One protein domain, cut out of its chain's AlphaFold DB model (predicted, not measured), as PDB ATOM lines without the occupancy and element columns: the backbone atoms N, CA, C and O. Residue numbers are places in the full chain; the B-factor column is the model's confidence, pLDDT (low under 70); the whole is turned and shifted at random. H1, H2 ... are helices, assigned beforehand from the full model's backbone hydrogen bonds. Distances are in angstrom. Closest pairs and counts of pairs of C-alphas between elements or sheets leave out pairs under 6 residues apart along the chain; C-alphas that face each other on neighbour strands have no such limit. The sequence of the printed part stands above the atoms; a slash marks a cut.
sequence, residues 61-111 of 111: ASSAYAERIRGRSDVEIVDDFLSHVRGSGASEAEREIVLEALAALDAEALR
ATOM      1  N   ALA A  61      29.096  44.674   6.754       53.50
ATOM      2  CA  ALA A  61      29.905  44.402   5.555       53.50
ATOM      3  C   ALA A  61      29.298  45.002   4.268       53.50
ATOM      4  O   ALA A  61      30.026  45.470   3.396       53.50
ATOM      5  N   SER A  62      27.969  45.083   4.179       50.78
ATOM      6  CA  SER A  62      27.257  45.786   3.103       50.78
ATOM      7  C   SER A  62      27.444  47.308   3.167       50.78
ATOM      8  O   SER A  62      27.646  47.943   2.132       50.78
ATOM      9  N   SER A  63      27.477  47.899   4.369       49.44
ATOM     10  CA  SER A  63      27.840  49.314   4.533       49.44
ATOM     11  C   SER A  63      29.320  49.556   4.240       49.44
ATOM     12  O   SER A  63      29.644  50.548   3.606       49.44
ATOM     13  N   ALA A  64      30.199  48.614   4.603       57.59
ATOM     14  CA  ALA A  64      31.631  48.692   4.361       57.59
ATOM     15  C   ALA A  64      31.946  48.563   2.869       57.59
ATOM     16  O   ALA A  64      32.867  49.212   2.396       57.59
ATOM     17  N   TYR A  65      31.168  47.784   2.108       53.91
ATOM     18  CA  TYR A  65      31.271  47.752   0.650       53.91
ATOM     19  C   TYR A  65      30.834  49.086   0.035       53.91
ATOM     20  O   TYR A  65      31.612  49.689  -0.696       53.91
ATOM     21  N   ALA A  66      29.651  49.595   0.406       56.09
ATOM     22  CA  ALA A  66      29.158  50.901  -0.043       56.09
ATOM     23  C   ALA A  66      30.089  52.065   0.360       56.09
ATOM     24  O   ALA A  66      30.228  53.050  -0.358       56.09
ATOM     25  N   GLU A  67      30.755  51.951   1.507       60.12
ATOM     26  CA  GLU A  67      31.740  52.907   2.003       60.12
ATOM     27  C   GLU A  67      33.099  52.761   1.310       60.12
ATOM     28  O   GLU A  67      33.739  53.767   1.023       60.12
ATOM     29  N   ARG A  68      33.500  51.539   0.947       60.00
ATOM     30  CA  ARG A  68      34.733  51.235   0.205       60.00
ATOM     31  C   ARG A  68      34.668  51.646  -1.266       60.00
ATOM     32  O   ARG A  68      35.712  51.925  -1.847       60.00
ATOM     33  N   ILE A  69      33.478  51.682  -1.865       65.81
ATOM     34  CA  ILE A  69      33.263  52.179  -3.237       65.81
ATOM     35  C   ILE A  69      32.911  53.672  -3.282       65.81
ATOM     36  O   ILE A  69      32.883  54.273  -4.352       65.81
ATOM     37  N   ARG A  70      32.646  54.296  -2.128       62.88
ATOM     38  CA  ARG A  70      32.264  55.708  -2.057       62.88
ATOM     39  C   ARG A  70      33.415  56.585  -2.558       62.88
ATOM     40  O   ARG A  70      34.496  56.583  -1.980       62.88
ATOM     41  N   GLY A  71      33.165  57.353  -3.619       68.19
ATOM     42  CA  GLY A  71      34.162  58.242  -4.226       68.19
ATOM     43  C   GLY A  71      35.121  57.563  -5.208       68.19
ATOM     44  O   GLY A  71      36.037  58.227  -5.685       68.19
ATOM     45  N   ARG A  72      34.910  56.280  -5.520       76.19
ATOM     46  CA  ARG A  72      35.596  55.588  -6.616       76.19
ATOM     47  C   ARG A  72      34.749  55.630  -7.876       76.19
ATOM     48  O   ARG A  72      33.526  55.560  -7.804       76.19
ATOM     49  N   SER A  73      35.412  55.753  -9.016       82.12
ATOM     50  CA  SER A  73      34.782  55.606 -10.324       82.12
ATOM     51  C   SER A  73      34.404  54.149 -10.584       82.12
ATOM     52  O   SER A  73      35.061  53.224 -10.100       82.12
ATOM     53  N   ASP A  74      33.378  53.931 -11.403       82.75
ATOM     54  CA  ASP A  74      32.939  52.585 -11.788       82.75
ATOM     55  C   ASP A  74      34.064  51.778 -12.456       82.75
ATOM     56  O   ASP A  74      34.183  50.571 -12.245       82.75
ATOM     57  N   VAL A  75      34.969  52.449 -13.175       85.12
ATOM     58  CA  VAL A  75      36.161  51.823 -13.768       85.12
ATOM     59  C   VAL A  75      37.122  51.302 -12.700       85.12
ATOM     60  O   VAL A  75      37.630  50.191 -12.829       85.12
ATOM     61  N   GLU A  76      37.353  52.059 -11.625       84.44
ATOM     62  CA  GLU A  76      38.190  51.610 -10.504       84.44
ATOM     63  C   GLU A  76      37.551  50.438  -9.757       84.44
ATOM     64  O   GLU A  76      38.254  49.541  -9.299       84.44
ATOM     65  N   ILE A  77      36.220  50.413  -9.654       87.75
ATOM     66  CA  ILE A  77      35.492  49.296  -9.039       87.75
ATOM     67  C   ILE A  77      35.663  48.021  -9.876       87.75
ATOM     68  O   ILE A  77      35.915  46.952  -9.315       87.75
ATOM     69  N   VAL A  78      35.570  48.123 -11.206       87.44
ATOM     70  CA  VAL A  78      35.786  46.984 -12.112       87.44
ATOM     71  C   VAL A  78      37.240  46.501 -12.064       87.44
ATOM     72  O   VAL A  78      37.479  45.294 -12.002       87.44
ATOM     73  N   ASP A  79      38.213  47.414 -12.027       86.94
ATOM     74  CA  ASP A  79      39.641  47.078 -11.944       86.94
ATOM     75  C   ASP A  79      39.993  46.357 -10.630       86.94
ATOM     76  O   ASP A  79      40.688  45.334 -10.635       86.94
ATOM     77  N   ASP A  80      39.452  46.833  -9.507       84.56
ATOM     78  CA  ASP A  80      39.601  46.205  -8.193       84.56
ATOM     79  C   ASP A  80      38.948  44.819  -8.148       84.56
ATOM     80  O   ASP A  80      39.519  43.878  -7.589       84.56
ATOM     81  N   PHE A  81      37.759  44.671  -8.741       84.31
ATOM     82  CA  PHE A  81      37.078  43.383  -8.828       84.31
ATOM     83  C   PHE A  81      37.910  42.374  -9.624       84.31
ATOM     84  O   PHE A  81      38.141  41.263  -9.146       84.31
ATOM     85  N   LEU A  82      38.413  42.764 -10.799       85.94
ATOM     86  CA  LEU A  82      39.258  41.904 -11.632       85.94
ATOM     87  C   LEU A  82      40.554  41.527 -10.913       85.94
ATOM     88  O   LEU A  82      40.911  40.348 -10.871       85.94
ATOM     89  N   SER A  83      41.184  42.490 -10.241       86.12
ATOM     90  CA  SER A  83      42.351  42.239  -9.393       86.12
ATOM     91  C   SER A  83      42.049  41.233  -8.286       86.12
ATOM     92  O   SER A  83      42.856  40.345  -8.024       86.12
ATOM     93  N   HIS A  84      40.874  41.321  -7.664       78.69
ATOM     94  CA  HIS A  84      40.464  40.419  -6.595       78.69
ATOM     95  C   HIS A  84      40.221  38.984  -7.080       78.69
ATOM     96  O   HIS A  84      40.654  38.040  -6.424       78.69
ATOM     97  N   VAL A  85      39.546  38.806  -8.221       82.19
ATOM     98  CA  VAL A  85      39.148  37.471  -8.705       82.19
ATOM     99  C   VAL A  85      40.206  36.787  -9.571       82.19
ATOM    100  O   VAL A  85      40.234  35.561  -9.640       82.19
ATOM    101  N   ARG A  86      41.070  37.560 -10.243       87.88
ATOM    102  CA  ARG A  86      42.089  37.055 -11.182       87.88
ATOM    103  C   ARG A  86      43.522  37.235 -10.678       87.88
ATOM    104  O   ARG A  86      44.418  36.549 -11.160       87.88
ATOM    105  N   GLY A  87      43.757  38.146  -9.734       78.56
ATOM    106  CA  GLY A  87      45.104  38.547  -9.310       78.56
ATOM    107  C   GLY A  87      45.742  39.636 -10.185       78.56
ATOM    108  O   GLY A  87      46.892  39.999  -9.951       78.56
ATOM    109  N   SER A  88      45.019  40.167 -11.178       82.31
ATOM    110  CA  SER A  88      45.440  41.293 -12.023       82.31
ATOM    111  C   SER A  88      44.237  42.140 -12.439       82.31
ATOM    112  O   SER A  88      43.166  41.584 -12.685       82.31
ATOM    113  N   GLY A  89      44.426  43.456 -12.547       89.06
ATOM    114  CA  GLY A  89      43.392  44.392 -13.001       89.06
ATOM    115  C   GLY A  89      43.017  44.224 -14.474       89.06
ATOM    116  O   GLY A  89      43.509  43.324 -15.162       89.06
ATOM    117  N   ALA A  90      42.142  45.109 -14.950       89.62
ATOM    118  CA  ALA A  90      41.737  45.148 -16.347       89.62
ATOM    119  C   ALA A  90      42.934  45.481 -17.247       89.62
ATOM    120  O   ALA A  90      43.699  46.413 -16.976       89.62
ATOM    121  N   SER A  91      43.062  44.755 -18.355       91.31
ATOM    122  CA  SER A  91      43.918  45.168 -19.467       91.31
ATOM    123  C   SER A  91      43.401  46.460 -20.108       91.31
ATOM    124  O   SER A  91      42.258  46.863 -19.906       91.31
ATOM    125  N   GLU A  92      44.237  47.113 -20.916       89.31
ATOM    126  CA  GLU A  92      43.868  48.357 -21.606       89.31
ATOM    127  C   GLU A  92      42.621  48.184 -22.492       89.31
ATOM    128  O   GLU A  92      41.681  48.966 -22.382       89.31
ATOM    129  N   ALA A  93      42.547  47.087 -23.252       91.19
ATOM    130  CA  ALA A  93      41.378  46.761 -24.069       91.19
ATOM    131  C   ALA A  93      40.113  46.498 -23.226       91.19
ATOM    132  O   ALA A  93      39.017  46.908 -23.597       91.19
ATOM    133  N   GLU A  94      40.241  45.835 -22.071       89.81
ATOM    134  CA  GLU A  94      39.105  45.615 -21.163       89.81
ATOM    135  C   GLU A  94      38.632  46.927 -20.523       89.81
ATOM    136  O   GLU A  94      37.429  47.127 -20.365       89.81
ATOM    137  N   ARG A  95      39.549  47.849 -20.200       90.69
ATOM    138  CA  ARG A  95      39.195  49.183 -19.690       90.69
ATOM    139  C   ARG A  95      38.411  49.994 -20.715       90.69
ATOM    140  O   ARG A  95      37.442  50.643 -20.335       90.69
ATOM    141  N   GLU A  96      38.797  49.940 -21.987       90.06
ATOM    142  CA  GLU A  96      38.063  50.606 -23.069       90.06
ATOM    143  C   GLU A  96      36.631  50.072 -23.200       90.06
ATOM    144  O   GLU A  96      35.692  50.863 -23.247       90.06
ATOM    145  N   ILE A  97      36.446  48.748 -23.150       92.19
ATOM    146  CA  ILE A  97      35.115  48.117 -23.196       92.19
ATOM    147  C   ILE A  97      34.249  48.560 -22.010       92.19
ATOM    148  O   ILE A  97      33.068  48.865 -22.173       92.19
ATOM    149  N   VAL A  98      34.825  48.598 -20.807       90.31
ATOM    150  CA  VAL A  98      34.111  49.027 -19.595       90.31
ATOM    151  C   VAL A  98      33.701  50.495 -19.704       90.31
ATOM    152  O   VAL A  98      32.556  50.827 -19.413       90.31
ATOM    153  N   LEU A  99      34.600  51.366 -20.169       89.38
ATOM    154  CA  LEU A  99      34.307  52.783 -20.392       89.38
ATOM    155  C   LEU A  99      33.192  52.988 -21.423       89.38
ATOM    156  O   LEU A  99      32.295  53.797 -21.193       89.38
ATOM    157  N   GLU A 100      33.224  52.252 -22.535       90.00
ATOM    158  CA  GLU A 100      32.189  52.318 -23.570       90.00
ATOM    159  C   GLU A 100      30.823  51.882 -23.025       90.00
ATOM    160  O   GLU A 100      29.822  52.574 -23.226       90.00
ATOM    161  N   ALA A 101      30.782  50.773 -22.282       90.12
ATOM    162  CA  ALA A 101      29.554  50.267 -21.682       90.12
ATOM    163  C   ALA A 101      28.957  51.254 -20.665       90.12
ATOM    164  O   ALA A 101      27.751  51.496 -20.680       90.12
ATOM    165  N   LEU A 102      29.792  51.859 -19.813       87.69
ATOM    166  CA  LEU A 102      29.350  52.860 -18.837       87.69
ATOM    167  C   LEU A 102      28.824  54.126 -19.527       87.69
ATOM    168  O   LEU A 102      27.744  54.604 -19.192       87.69
ATOM    169  N   ALA A 103      29.523  54.615 -20.554       85.81
ATOM    170  CA  ALA A 103      29.080  55.775 -21.327       85.81
ATOM    171  C   ALA A 103      27.734  55.530 -22.035       85.81
ATOM    172  O   ALA A 103      26.908  56.440 -22.136       85.81
ATOM    173  N   ALA A 104      27.494  54.306 -22.517       85.88
ATOM    174  CA  ALA A 104      26.215  53.928 -23.111       85.88
ATOM    175  C   ALA A 104      25.070  53.953 -22.083       85.88
ATOM    176  O   ALA A 104      23.986  54.447 -22.400       85.88
ATOM    177  N   LEU A 105      25.319  53.484 -20.855       83.56
ATOM    178  CA  LEU A 105      24.347  53.504 -19.758       83.56
ATOM    179  C   LEU A 105      24.025  54.930 -19.297       83.56
ATOM    180  O   LEU A 105      22.854  55.259 -19.116       83.56
ATOM    181  N   ASP A 106      25.029  55.802 -19.185       79.31
ATOM    182  CA  ASP A 106      24.822  57.217 -18.847       79.31
ATOM    183  C   ASP A 106      23.966  57.931 -19.905       79.31
ATOM    184  O   ASP A 106      23.068  58.715 -19.585       79.31
ATOM    185  N   ALA A 107      24.203  57.631 -21.185       76.00
ATOM    186  CA  ALA A 107      23.415  58.171 -22.290       76.00
ATOM    187  C   ALA A 107      21.973  57.633 -22.326       76.00
ATOM    188  O   ALA A 107      21.081  58.306 -22.847       76.00
ATOM    189  N   GLU A 108      21.733  56.427 -21.812       67.56
ATOM    190  CA  GLU A 108      20.395  55.851 -21.671       67.56
ATOM    191  C   GLU A 108      19.651  56.429 -20.462       67.56
ATOM    192  O   GLU A 108      18.481  56.773 -20.590       67.56
ATOM    193  N   ALA A 109      20.335  56.639 -19.335       60.38
ATOM    194  CA  ALA A 109      19.761  57.226 -18.124       60.38
ATOM    195  C   ALA A 109      19.381  58.714 -18.268       60.38
ATOM    196  O   ALA A 109      18.565  59.221 -17.497       60.38
ATOM    197  N   LEU A 110      19.974  59.421 -19.237       64.25
ATOM    198  CA  LEU A 110      19.666  60.821 -19.547       64.25
ATOM    199  C   LEU A 110      18.488  60.993 -20.533       64.25
ATOM    200  O   LEU A 110      18.089  62.129 -20.800       64.25
ATOM    201  N   ARG A 111      17.947  59.904 -21.096       52.31
ATOM    202  CA  ARG A 111      16.732  59.930 -21.934       52.31
ATOM    203  C   ARG A 111      15.462  59.815 -21.104       52.31
ATOM    204  O   ARG A 111      14.477  60.468 -21.517       52.31
TER     205      ARG A 111
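This is residues 61 to 111 of the 111 residues of the protein "SbcD_C domain-containing protein" of Rathayibacter tanaceti (UniProt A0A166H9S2). A long helix, H3, and a shorter one, H2, make a splayed helical hairpin: H2 packs on residues 95 to 102 of H3 with its first residues, 74 to 78, and the rest of H2 draws away from H3. A small third helix, H1, touches neither of them and lies off to the side of H2, and both ends of the printed part stick out, residues 61 to 67 at one end and residues 103 to 111 at the other. The printed part has 51 residues with three named helices, in the order H1, H2, H3 along the chain, and no named strand; its class is all helix. It is loose, with a radius of gyration of the C-alphas of 12.6 A, and flat in outline, spanning 34 by 28 by 14 A.

The longest helix, H3, is residues 92 to 109, and H2, residues 74 to 86, touches it. The closest C-alphas of the two are those of Val 75 and Val 98, 6.8 A apart, and 5 pairs of C-alphas lie within 8 A. H2 touches H3 with residues 74 to 78 alone, and H3 touches H2 with residues 95 to 102 alone. Their lines stand at a steep tilt of 44 degrees, and they run opposite ways as a helical hairpin. Their centres are 14.7 A apart. H1, residues 61 to 68, is apart from both H2 and H3, with no C-alpha of either within 8 A. In H1, H2 and H3 every pair of O i and N i+4 is within hydrogen-bond range.

H3 measures 25.9 A from its first to its last C-alpha, from Glu 92 at (43.868, 48.357, -21.606) to Ala 109 at (19.761, 57.226, -18.124). H2 measures 18.0 A, from Asp 74 at (32.939, 52.585, -11.788) to Arg 86. H1 measures 9.9 A and begins at Ala 61, whose C-alpha is at (29.905, 44.402, 5.555).

The two C-alphas farthest apart are those of Gly 87 and Arg 111, 37.7 A. Without the stretches that stand free, residues 61 to 67 and 103 to 111, the body has 35 residues and spans 25 by 22 by 10 A. The links H1 to H2 and H2 to H3 are both tight, with 5 residues in each. The printed part has no cut and ends at Arg 111, the chain's last residue. The mean pLDDT of the printed part is 78.0; residues 61 to 71 and 108 to 111 are under 70, and the mean for H1 is 55.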